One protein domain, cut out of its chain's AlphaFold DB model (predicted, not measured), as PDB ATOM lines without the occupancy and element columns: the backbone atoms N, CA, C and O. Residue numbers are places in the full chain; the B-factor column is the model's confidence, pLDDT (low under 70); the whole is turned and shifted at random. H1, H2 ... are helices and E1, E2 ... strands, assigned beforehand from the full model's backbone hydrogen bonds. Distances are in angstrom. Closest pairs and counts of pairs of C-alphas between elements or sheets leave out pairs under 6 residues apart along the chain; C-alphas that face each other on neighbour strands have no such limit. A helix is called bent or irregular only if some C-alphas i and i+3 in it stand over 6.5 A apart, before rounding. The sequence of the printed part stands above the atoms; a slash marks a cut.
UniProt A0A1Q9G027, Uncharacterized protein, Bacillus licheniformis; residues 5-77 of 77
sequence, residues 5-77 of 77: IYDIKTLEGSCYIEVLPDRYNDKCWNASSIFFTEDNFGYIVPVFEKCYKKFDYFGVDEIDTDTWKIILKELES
ATOM      1  N   ILE A   5       3.860   5.398 357.024       94.06
ATOM      2  CA  ILE A   5       2.739   5.448 356.089       94.06
ATOM      3  C   ILE A   5       2.159   4.041 355.950       94.06
ATOM      4  O   ILE A   5       2.887   3.089 355.679       94.06
ATOM      5  N   TYR A   6       0.844   3.920 356.128       94.44
ATOM      6  CA  TYR A   6       0.125   2.640 356.098       94.44
ATOM      7  C   TYR A   6      -0.754   2.464 354.854       94.44
ATOM      8  O   TYR A   6      -1.067   1.338 354.485       94.44
ATOM      9  N   ASP A   7      -1.184   3.558 354.217       93.94
ATOM     10  CA  ASP A   7      -2.017   3.495 353.015       93.94
ATOM     11  C   ASP A   7      -1.167   3.754 351.770       93.94
ATOM     12  O   ASP A   7      -0.708   4.864 351.517       93.94
ATOM     13  N   ILE A   8      -1.000   2.720 350.950       92.69
ATOM     14  CA  ILE A   8      -0.315   2.793 349.657       92.69
ATOM     15  C   ILE A   8      -0.866   3.896 348.736       92.69
ATOM     16  O   ILE A   8      -0.135   4.443 347.913       92.69
ATOM     17  N   LYS A   9      -2.152   4.247 348.860       92.56
ATOM     18  CA  LYS A   9      -2.791   5.267 348.015       92.56
ATOM     19  C   LYS A   9      -2.329   6.684 348.332       92.56
ATOM     20  O   LYS A   9      -2.603   7.581 347.540       92.56
ATOM     21  N   THR A  10      -1.670   6.894 349.471       91.75
ATOM     22  CA  THR A  10      -1.136   8.202 349.869       91.75
ATOM     23  C   THR A  10       0.326   8.383 349.471       91.75
ATOM     24  O   THR A  10       0.919   9.402 349.811       91.75
ATOM     25  N   LEU A  11       0.936   7.392 348.812       91.69
ATOM     26  CA  LEU A  11       2.303   7.499 348.320       91.69
ATOM     27  C   LEU A  11       2.334   8.377 347.066       91.69
ATOM     28  O   LEU A  11       1.566   8.177 346.125       91.69
ATOM     29  N   GLU A  12       3.253   9.334 347.051       89.31
ATOM     30  CA  GLU A  12       3.488  10.245 345.939       89.31
ATOM     31  C   GLU A  12       4.914  10.015 345.426       89.31
ATOM     32  O   GLU A  12       5.896  10.426 346.041       89.31
ATOM     33  N   GLY A  13       5.037   9.319 344.294       86.88
ATOM     34  CA  GLY A  13       6.328   8.931 343.721       86.88
ATOM     35  C   GLY A  13       6.723   7.493 344.058       86.88
ATOM     36  O   GLY A  13       5.865   6.646 344.291       86.88
ATOM     37  N   SER A  14       8.024   7.201 344.013       84.50
ATOM     38  CA  SER A  14       8.542   5.827 344.094       84.50
ATOM     39  C   SER A  14       9.678   5.626 345.095       84.50
ATOM     40  O   SER A  14      10.204   4.520 345.165       84.50
ATOM     41  N   CYS A  15      10.093   6.657 345.838       89.50
ATOM     42  CA  CYS A  15      11.229   6.537 346.749       89.50
ATOM     43  C   CYS A  15      10.770   6.376 348.199       89.50
ATOM     44  O   CYS A  15      10.500   7.348 348.909       89.50
ATOM     45  N   TYR A  16      10.656   5.116 348.608       92.50
ATOM     46  CA  TYR A  16      10.230   4.710 349.939       92.50
ATOM     47  C   TYR A  16      11.006   3.467 350.373       92.50
ATOM     48  O   TYR A  16      11.337   2.624 349.541       92.50
ATOM     49  N   ILE A  17      11.236   3.323 351.677       92.25
ATOM     50  CA  ILE A  17      11.535   2.009 352.260       92.25
ATOM     51  C   ILE A  17      10.197   1.306 352.453       92.25
ATOM     52  O   ILE A  17       9.352   1.802 353.199       92.25
ATOM     53  N   GLU A  18      10.010   0.167 351.794       94.75
ATOM     54  CA  GLU A  18       8.881  -0.735 352.022       94.75
ATOM     55  C   GLU A  18       9.280  -1.806 353.040       94.75
ATOM     56  O   GLU A  18      10.291  -2.485 352.869       94.75
ATOM     57  N   VAL A  19       8.468  -1.991 354.080       94.19
ATOM     58  CA  VAL A  19       8.586  -3.132 354.994       94.19
ATOM     59  C   VAL A  19       7.346  -4.000 354.845       94.19
ATOM     60  O   VAL A  19       6.243  -3.601 355.225       94.19
ATOM     61  N   LEU A  20       7.550  -5.196 354.298       95.50
ATOM     62  CA  LEU A  20       6.543  -6.240 354.148       95.50
ATOM     63  C   LEU A  20       6.665  -7.223 355.331       95.50
ATOM     64  O   LEU A  20       7.751  -7.758 355.546       95.50
ATOM     65  N   PRO A  21       5.594  -7.498 356.099       93.00
ATOM     66  CA  PRO A  21       5.647  -8.454 357.213       93.00
ATOM     67  C   PRO A  21       5.712  -9.934 356.778       93.00
ATOM     68  O   PRO A  21       5.915 -10.806 357.619       93.00
ATOM     69  N   ASP A  22       5.535 -10.213 355.484       91.31
ATOM     70  CA  ASP A  22       5.518 -11.543 354.872       91.31
ATOM     71  C   ASP A  22       6.724 -11.771 353.944       91.31
ATOM     72  O   ASP A  22       7.521 -10.875 353.673       91.31
ATOM     73  N   ARG A  23       6.841 -12.992 353.410       90.19
ATOM     74  CA  ARG A  23       7.872 -13.330 352.425       90.19
ATOM     75  C   ARG A  23       7.674 -12.557 351.119       90.19
ATOM     76  O   ARG A  23       6.564 -12.508 350.585       90.19
ATOM     77  N   TYR A  24       8.768 -12.039 350.570       93.00
ATOM     78  CA  TYR A  24       8.762 -11.349 349.287       93.00
ATOM     79  C   TYR A  24       8.405 -12.309 348.138       93.00
ATOM     80  O   TYR A  24       8.891 -13.440 348.085       93.00
ATOM     81  N   ASN A  25       7.531 -11.876 347.221       92.12
ATOM     82  CA  ASN A  25       7.054 -12.688 346.089       92.12
ATOM     83  C   ASN A  25       7.313 -12.045 344.714       92.12
ATOM     84  O   ASN A  25       6.522 -12.230 343.789       92.12
ATOM     85  N   ASP A  26       8.403 -11.283 344.590       92.69
ATOM     86  CA  ASP A  26       8.747 -10.504 343.389       92.69
ATOM     87  C   ASP A  26       7.755  -9.372 343.075       92.69
ATOM     88  O   ASP A  26       7.612  -8.931 341.932       92.69
ATOM     89  N   LYS A  27       7.069  -8.875 344.110       93.25
ATOM     90  CA  LYS A  27       6.139  -7.754 344.015       93.25
ATOM     91  C   LYS A  27       6.355  -6.760 345.151       93.25
ATOM     92  O   LYS A  27       6.199  -7.109 346.319       93.25
ATOM     93  N   CYS A  28       6.629  -5.512 344.786       91.94
ATOM     94  CA  CYS A  28       6.631  -4.367 345.696       91.94
ATOM     95  C   CYS A  28       5.240  -3.719 345.775       91.94
ATOM     96  O   CYS A  28       4.340  -4.027 344.983       91.94
ATOM     97  N   TRP A  29       5.098  -2.755 346.680       93.31
ATOM     98  CA  TRP A  29       3.897  -1.953 346.885       93.31
ATOM     99  C   TRP A  29       2.709  -2.817 347.326       93.31
ATOM    100  O   TRP A  29       1.637  -2.828 346.709       93.31
ATOM    101  N   ASN A  30       2.905  -3.591 348.395       93.81
ATOM    102  CA  ASN A  30       1.855  -4.447 348.938       93.81
ATOM    103  C   ASN A  30       0.945  -3.686 349.905       93.81
ATOM    104  O   ASN A  30       1.376  -2.818 350.656       93.81
ATOM    105  N   ALA A  31      -0.338  -4.055 349.919       92.94
ATOM    106  CA  ALA A  31      -1.336  -3.422 350.783       92.94
ATOM    107  C   ALA A  31      -1.142  -3.728 352.280       92.94
ATOM    108  O   ALA A  31      -1.724  -3.046 353.117       92.94
ATOM    109  N   SER A  32      -0.371  -4.766 352.613       94.44
ATOM    110  CA  SER A  32       0.012  -5.119 353.985       94.44
ATOM    111  C   SER A  32       1.332  -4.481 354.427       94.44
ATOM    112  O   SER A  32       1.700  -4.622 355.593       94.44
ATOM    113  N   SER A  33       2.047  -3.816 353.518       95.88
ATOM    114  CA  SER A  33       3.318  -3.172 353.827       95.88
ATOM    115  C   SER A  33       3.121  -1.852 354.564       95.88
ATOM    116  O   SER A  33       2.085  -1.196 354.454       95.88
ATOM    117  N   ILE A  34       4.167  -1.442 355.273       94.88
ATOM    118  CA  ILE A  34       4.336  -0.068 355.746       94.88
ATOM    119  C   ILE A  34       5.453   0.609 354.957       94.88
ATOM    120  O   ILE A  34       6.356  -0.059 354.447       94.88
ATOM    121  N   PHE A  35       5.399   1.937 354.879       94.94
ATOM    122  CA  PHE A  35       6.335   2.722 354.085       94.94
ATOM    123  C   PHE A  35       6.954   3.855 354.898       94.94
ATOM    124  O   PHE A  35       6.280   4.509 355.700       94.94
ATOM    125  N   PHE A  36       8.232   4.121 354.636       92.44
ATOM    126  CA  PHE A  36       8.967   5.257 355.186       92.44
ATOM    127  C   PHE A  36       9.491   6.137 354.054       92.44
ATOM    128  O   PHE A  36      10.018   5.635 353.063       92.44
ATOM    129  N   THR A  37       9.362   7.454 354.211       90.56
ATOM    130  CA  THR A  37       9.911   8.449 353.276       90.56
ATOM    131  C   THR A  37      11.437   8.514 353.333       90.56
ATOM    132  O   THR A  37      12.034   8.113 354.336       90.56
ATOM    133  N   GLU A  38      12.051   9.088 352.292       85.38
ATOM    134  CA  GLU A  38      13.497   9.362 352.207       85.38
ATOM    135  C   GLU A  38      14.067  10.051 353.454       85.38
ATOM    136  O   GLU A  38      15.145   9.693 353.922       85.38
ATOM    137  N   ASP A  39      13.315  10.974 354.059       87.31
ATOM    138  CA  ASP A  39      13.729  11.681 355.281       87.31
ATOM    139  C   ASP A  39      14.075  10.733 356.444       87.31
ATOM    140  O   ASP A  39      14.869  11.074 357.323       87.31
ATOM    141  N   ASN A  40      13.498   9.526 356.457       87.81
ATOM    142  CA  ASN A  40      13.774   8.521 357.481       87.81
ATOM    143  C   ASN A  40      15.003   7.661 357.166       87.81
ATOM    144  O   ASN A  40      15.489   6.964 358.057       87.81
ATOM    145  N   PHE A  41      15.533   7.692 355.938       87.69
ATOM    146  CA  PHE A  41      16.627   6.812 355.515       87.69
ATOM    147  C   PHE A  41      17.877   7.063 356.352       87.69
ATOM    148  O   PHE A  41      18.490   6.114 356.833       87.69
ATOM    149  N   GLY A  42      18.204   8.333 356.607       87.12
ATOM    150  CA  GLY A  42      19.361   8.705 357.427       87.12
ATOM    151  C   GLY A  42      19.301   8.181 358.865       87.12
ATOM    152  O   GLY A  42      20.338   8.073 359.511       87.12
ATOM    153  N   TYR A  43      18.110   7.836 359.361       88.19
ATOM    154  CA  TYR A  43      17.925   7.236 360.681       88.19
ATOM    155  C   TYR A  43      17.855   5.704 360.623       88.19
ATOM    156  O   TYR A  43      18.477   5.023 361.433       88.19
ATOM    157  N   ILE A  44      17.120   5.155 359.653       90.56
ATOM    158  CA  ILE A  44      16.812   3.722 359.578       90.56
ATOM    159  C   ILE A  44      17.975   2.913 358.983       90.56
ATOM    160  O   ILE A  44      18.337   1.863 359.517       90.56
ATOM    161  N   VAL A  45      18.593   3.400 357.903       91.88
ATOM    162  CA  VAL A  45      19.621   2.664 357.146       91.88
ATOM    163  C   VAL A  45      20.841   2.307 358.004       91.88
ATOM    164  O   VAL A  45      21.228   1.138 357.992       91.88
ATOM    165  N   PRO A  46      21.407   3.215 358.829       93.50
ATOM    166  CA  PRO A  46      22.531   2.856 359.694       93.50
ATOM    167  C   PRO A  46      22.203   1.726 360.682       93.50
ATOM    168  O   PRO A  46      23.073   0.922 361.025       93.50
ATOM    169  N   VAL A  47      20.950   1.638 361.146       94.69
ATOM    170  CA  VAL A  47      20.509   0.560 362.042       94.69
ATOM    171  C   VAL A  47      20.422  -0.766 361.290       94.69
ATOM    172  O   VAL A  47      20.872  -1.788 361.817       94.69
ATOM    173  N   PHE A  48      19.923  -0.760 360.051       93.88
ATOM    174  CA  PHE A  48      19.919  -1.948 359.195       93.88
ATOM    175  C   PHE A  48      21.343  -2.437 358.900       93.88
ATOM    176  O   PHE A  48      21.640  -3.600 359.162       93.88
ATOM    177  N   GLU A  49      22.263  -1.556 358.494       94.19
ATOM    178  CA  GLU A  49      23.678  -1.898 358.260       94.19
ATOM    179  C   GLU A  49      24.372  -2.449 359.523       94.19
ATOM    180  O   GLU A  49      25.209  -3.366 359.480       94.19
ATOM    181  N   LYS A  50      24.019  -1.903 360.693       94.81
ATOM    182  CA  LYS A  50      24.540  -2.365 361.982       94.81
ATOM    183  C   LYS A  50      24.050  -3.776 362.305       94.81
ATOM    184  O   LYS A  50      24.884  -4.625 362.646       94.81
ATOM    185  N   CYS A  51      22.741  -4.013 362.211       95.69
ATOM    186  CA  CYS A  51      22.077  -5.216 362.721       95.69
ATOM    187  C   CYS A  51      22.034  -6.369 361.711       95.69
ATOM    188  O   CYS A  51      22.088  -7.529 362.113       95.69
ATOM    189  N   TYR A  52      21.990  -6.071 360.413       95.38
ATOM    190  CA  TYR A  52      21.879  -7.051 359.341       95.38
ATOM    191  C   TYR A  52      23.064  -6.931 358.375       95.38
ATOM    192  O   TYR A  52      23.109  -6.096 357.483       95.38
ATOM    193  N   LYS A  53      24.069  -7.798 358.542       91.50
ATOM    194  CA  LYS A  53      25.347  -7.702 357.802       91.50
ATOM    195  C   LYS A  53      25.252  -7.925 356.294       91.50
ATOM    196  O   LYS A  53      26.215  -7.634 355.595       91.50
ATOM    197  N   LYS A  54      24.141  -8.485 355.816       94.00
ATOM    198  CA  LYS A  54      23.888  -8.729 354.392       94.00
ATOM    199  C   LYS A  54      23.030  -7.639 353.750       94.00
ATOM    200  O   LYS A  54      22.632  -7.837 352.612       94.00
ATOM    201  N   PHE A  55      22.749  -6.560 354.482       95.06
ATOM    202  CA  PHE A  55      21.906  -5.467 354.022       95.06
ATOM    203  C   PHE A  55      22.361  -4.944 352.656       95.06
ATOM    204  O   PHE A  55      23.527  -4.567 352.494       95.06
ATOM    205  N   ASP A  56      21.439  -4.925 351.698       94.31
ATOM    206  CA  ASP A  56      21.627  -4.355 350.371       94.31
ATOM    207  C   ASP A  56      20.720  -3.137 350.197       94.31
ATOM    208  O   ASP A  56      19.521  -3.245 349.956       94.31
ATOM    209  N   TYR A  57      21.329  -1.951 350.239       90.06
ATOM    210  CA  TYR A  57      20.628  -0.676 350.096       90.06
ATOM    211  C   TYR A  57      19.797  -0.564 348.804       90.06
ATOM    212  O   TYR A  57      18.820   0.183 348.762       90.06
ATOM    213  N   PHE A  58      20.183  -1.271 347.738       89.31
ATOM    214  CA  PHE A  58      19.499  -1.222 346.442       89.31
ATOM    215  C   PHE A  58      18.631  -2.459 346.174       89.31
ATOM    216  O   PHE A  58      18.093  -2.593 345.070       89.31
ATOM    217  N   GLY A  59      18.520  -3.366 347.146       91.69
ATOM    218  CA  GLY A  59      17.943  -4.692 346.978       91.69
ATOM    219  C   GLY A  59      16.724  -4.965 347.854       91.69
ATOM    220  O   GLY A  59      16.063  -4.066 348.372       91.69
ATOM    221  N   VAL A  60      16.413  -6.256 347.972       93.38
ATOM    222  CA  VAL A  60      15.392  -6.783 348.881       93.38
ATOM    223  C   VAL A  60      16.096  -7.585 349.963       93.38
ATOM    224  O   VAL A  60      16.764  -8.579 349.673       93.38
ATOM    225  N   ASP A  61      15.897  -7.178 351.210       94.94
ATOM    226  CA  ASP A  61      16.464  -7.841 352.375       94.94
ATOM    227  C   ASP A  61      15.404  -8.689 353.090       94.94
ATOM    228  O   ASP A  61      14.519  -8.167 353.767       94.94
ATOM    229  N   GLU A  62      15.497 -10.019 352.974       94.44
ATOM    230  CA  GLU A  62      14.690 -10.933 353.794       94.44
ATOM    231  C   GLU A  62      15.303 -11.059 355.198       94.44
ATOM    232  O   GLU A  62      16.312 -11.742 355.401       94.44
ATOM    233  N   ILE A  63      14.682 -10.393 356.173       94.56
ATOM    234  CA  ILE A  63      15.134 -10.343 357.567       94.56
ATOM    235  C   ILE A  63      14.241 -11.246 358.426       94.56
ATOM    236  O   ILE A  63      13.016 -11.139 358.403       94.56
ATOM    237  N   ASP A  64      14.849 -12.136 359.210       94.19
ATOM    238  CA  ASP A  64      14.114 -12.996 360.136       94.19
ATOM    239  C   ASP A  64      13.581 -12.224 361.358       94.19
ATOM    240  O   ASP A  64      14.060 -11.146 361.723       94.19
ATOM    241  N   THR A  65      12.590 -12.804 362.036       93.25
ATOM    242  CA  THR A  65      11.912 -12.166 363.170       93.25
ATOM    243  C   THR A  65      12.839 -11.828 364.341       93.25
ATOM    244  O   THR A  65      12.584 -10.851 365.046       93.25
ATOM    245  N   ASP A  66      13.895 -12.605 364.591       95.50
ATOM    246  CA  ASP A  66      14.797 -12.343 365.716       95.50
ATOM    247  C   ASP A  66      15.748 -11.187 365.401       95.50
ATOM    248  O   ASP A  66      15.917 -10.294 366.237       95.50
ATOM    249  N   THR A  67      16.269 -11.123 364.173       95.75
ATOM    250  CA  THR A  67      17.027  -9.959 363.690       95.75
ATOM    251  C   THR A  67      16.159  -8.695 363.675       95.75
ATOM    252  O   THR A  67      16.603  -7.633 364.119       95.75
ATOM    253  N   TRP A  68      14.891  -8.799 363.262       94.75
ATOM    254  CA  TRP A  68      13.958  -7.668 363.264       94.75
ATOM    255  C   TRP A  68      13.703  -7.100 364.669       94.75
ATOM    256  O   TRP A  68      13.697  -5.884 364.853       94.75
ATOM    257  N   LYS A  69      13.572  -7.949 365.699       94.94
ATOM    258  CA  LYS A  69      13.439  -7.481 367.095       94.94
ATOM    259  C   LYS A  69      14.645  -6.659 367.555       94.94
ATOM    260  O   LYS A  69      14.477  -5.709 368.316       94.94
ATOM    261  N   ILE A  70      15.853  -7.027 367.122       96.06
ATOM    262  CA  ILE A  70      17.080  -6.284 367.449       96.06
ATOM    263  C   ILE A  70      17.050  -4.908 366.780       96.06
ATOM    264  O   ILE A  70      17.323  -3.910 367.441       96.06
ATOM    265  N   ILE A  71      16.663  -4.856 365.503       94.25
ATOM    266  CA  ILE A  71      16.488  -3.608 364.750       94.25
ATOM    267  C   ILE A  71      15.494  -2.680 365.456       94.25
ATOM    268  O   ILE A  71      15.816  -1.521 365.694       94.25
ATOM    269  N   LEU A  72      14.316  -3.187 365.843       92.31
ATOM    270  CA  LEU A  72      13.302  -2.389 366.541       92.31
ATOM    271  C   LEU A  72      13.845  -1.781 367.837       92.31
ATOM    272  O   LEU A  72      13.661  -0.595 368.082       92.31
ATOM    273  N   LYS A  73      14.580  -2.568 368.628       94.06
ATOM    274  CA  LYS A  73      15.187  -2.092 369.874       94.06
ATOM    275  C   LYS A  73      16.181  -0.942 369.653       94.06
ATOM    276  O   LYS A  73      16.275  -0.057 370.494       94.06
ATOM    277  N   GLU A  74      16.935  -0.974 368.559       92.94
ATOM    278  CA  GLU A  74      17.909   0.068 368.200       92.94
ATOM    279  C   GLU A  74      17.241   1.319 367.601       92.94
ATOM    280  O   GLU A  74      17.767   2.419 367.736       92.94
ATOM    281  N   LEU A  75      16.071   1.181 366.970       88.81
ATOM    282  CA  LEU A  75      15.264   2.317 366.498       88.81
ATOM    283  C   LEU A  75      14.480   3.010 367.630       88.81
ATOM    284  O   LEU A  75      13.977   4.114 367.444       88.81
ATOM    285  N   GLU A  76      14.326   2.359 368.783       85.81
ATOM    286  CA  GLU A  76      13.665   2.919 369.971       85.81
ATOM    287  C   GLU A  76      14.640   3.600 370.949       85.81
ATOM    288  O   GLU A  76      14.192   4.280 371.878       85.81
ATOM    289  N   SER A  77      15.953   3.404 370.773       72.94
ATOM    290  CA  SER A  77      17.013   3.925 371.654       72.94
ATOM    291  C   SER A  77      17.485   5.326 371.286       72.94
ATOM    292  O   SER A  77      17.764   6.098 372.232       72.94
TER     293      SER A  77
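AT A GLANCE: This is residues 5 to 77 of the 77 residues of an uncharacterized protein of Bacillus licheniformis (UniProt A0A1Q9G027). A small two-stranded hairpin, E1 and E2, forms one side of the domain, and two helices form the other: H1 follows E2 with no residue between them, the chain turning sharply there, and after the long loop of residues 52 to 64 H2 packs on H1 at a steep angle, clear of the strands. Long loops, residues 20 to 33 and 52 to 64, make up much of the rest. The printed part has 73 residues, with two named strands and two named helices in the order E1, E2, H1, H2; the sheet is antiparallel, and the class is mixed, helices and strands, with under half of the residues in named elements. The whole is compact, with a radius of gyration of the C-alphas of 12.2 A, and rounded, spanning 31 by 27 by 21 A.

HOW THE PARTS SIT: E1, residues 16 to 19, and E2, residues 34 to 37, are antiparallel neighbours at 155 degrees and form a hairpin. N 17 and O 36 are 3.0 A apart and N 34 and O 19 are 3.0 A apart, within hydrogen-bond range. The closest C-alphas of E1 and H1, residues 38 to 51, are those of Tyr 16 and Glu 38, 6.1 A apart. H1 and H2, residues 65 to 75, touch, with the closest C-alphas, those of Cys 51 and Ile 71, 6.2 A apart. They run opposite ways at a steep tilt of 56 degrees. H2 is apart from E1 and E2. Every O i to N i+4 pair is within hydrogen-bond range in H2, and 6 of 10 are in H1.

IN THESE COORDINATES: E1 begins at C-alpha 16 (10.230, 4.710, 349.939) and is 9.5 A long; E2 is 10.5 A long. H1 is 19.9 A long and only just irregular: C-alphas 39 and 42 are 6.7 A apart. H2 is 15.2 A long and ends at C-alpha 75 (15.264, 2.317, 366.498).

THE WHOLE: The C-alphas farthest apart, those of Asp 26 and Ser 77, are 32.8 A apart. The printed part has no cut. The links E1 to E2 and H1 to H2 are long, and that from E2 to H1 is tight. The mean pLDDT of the printed part is 92.2, and no printed residue is under 70.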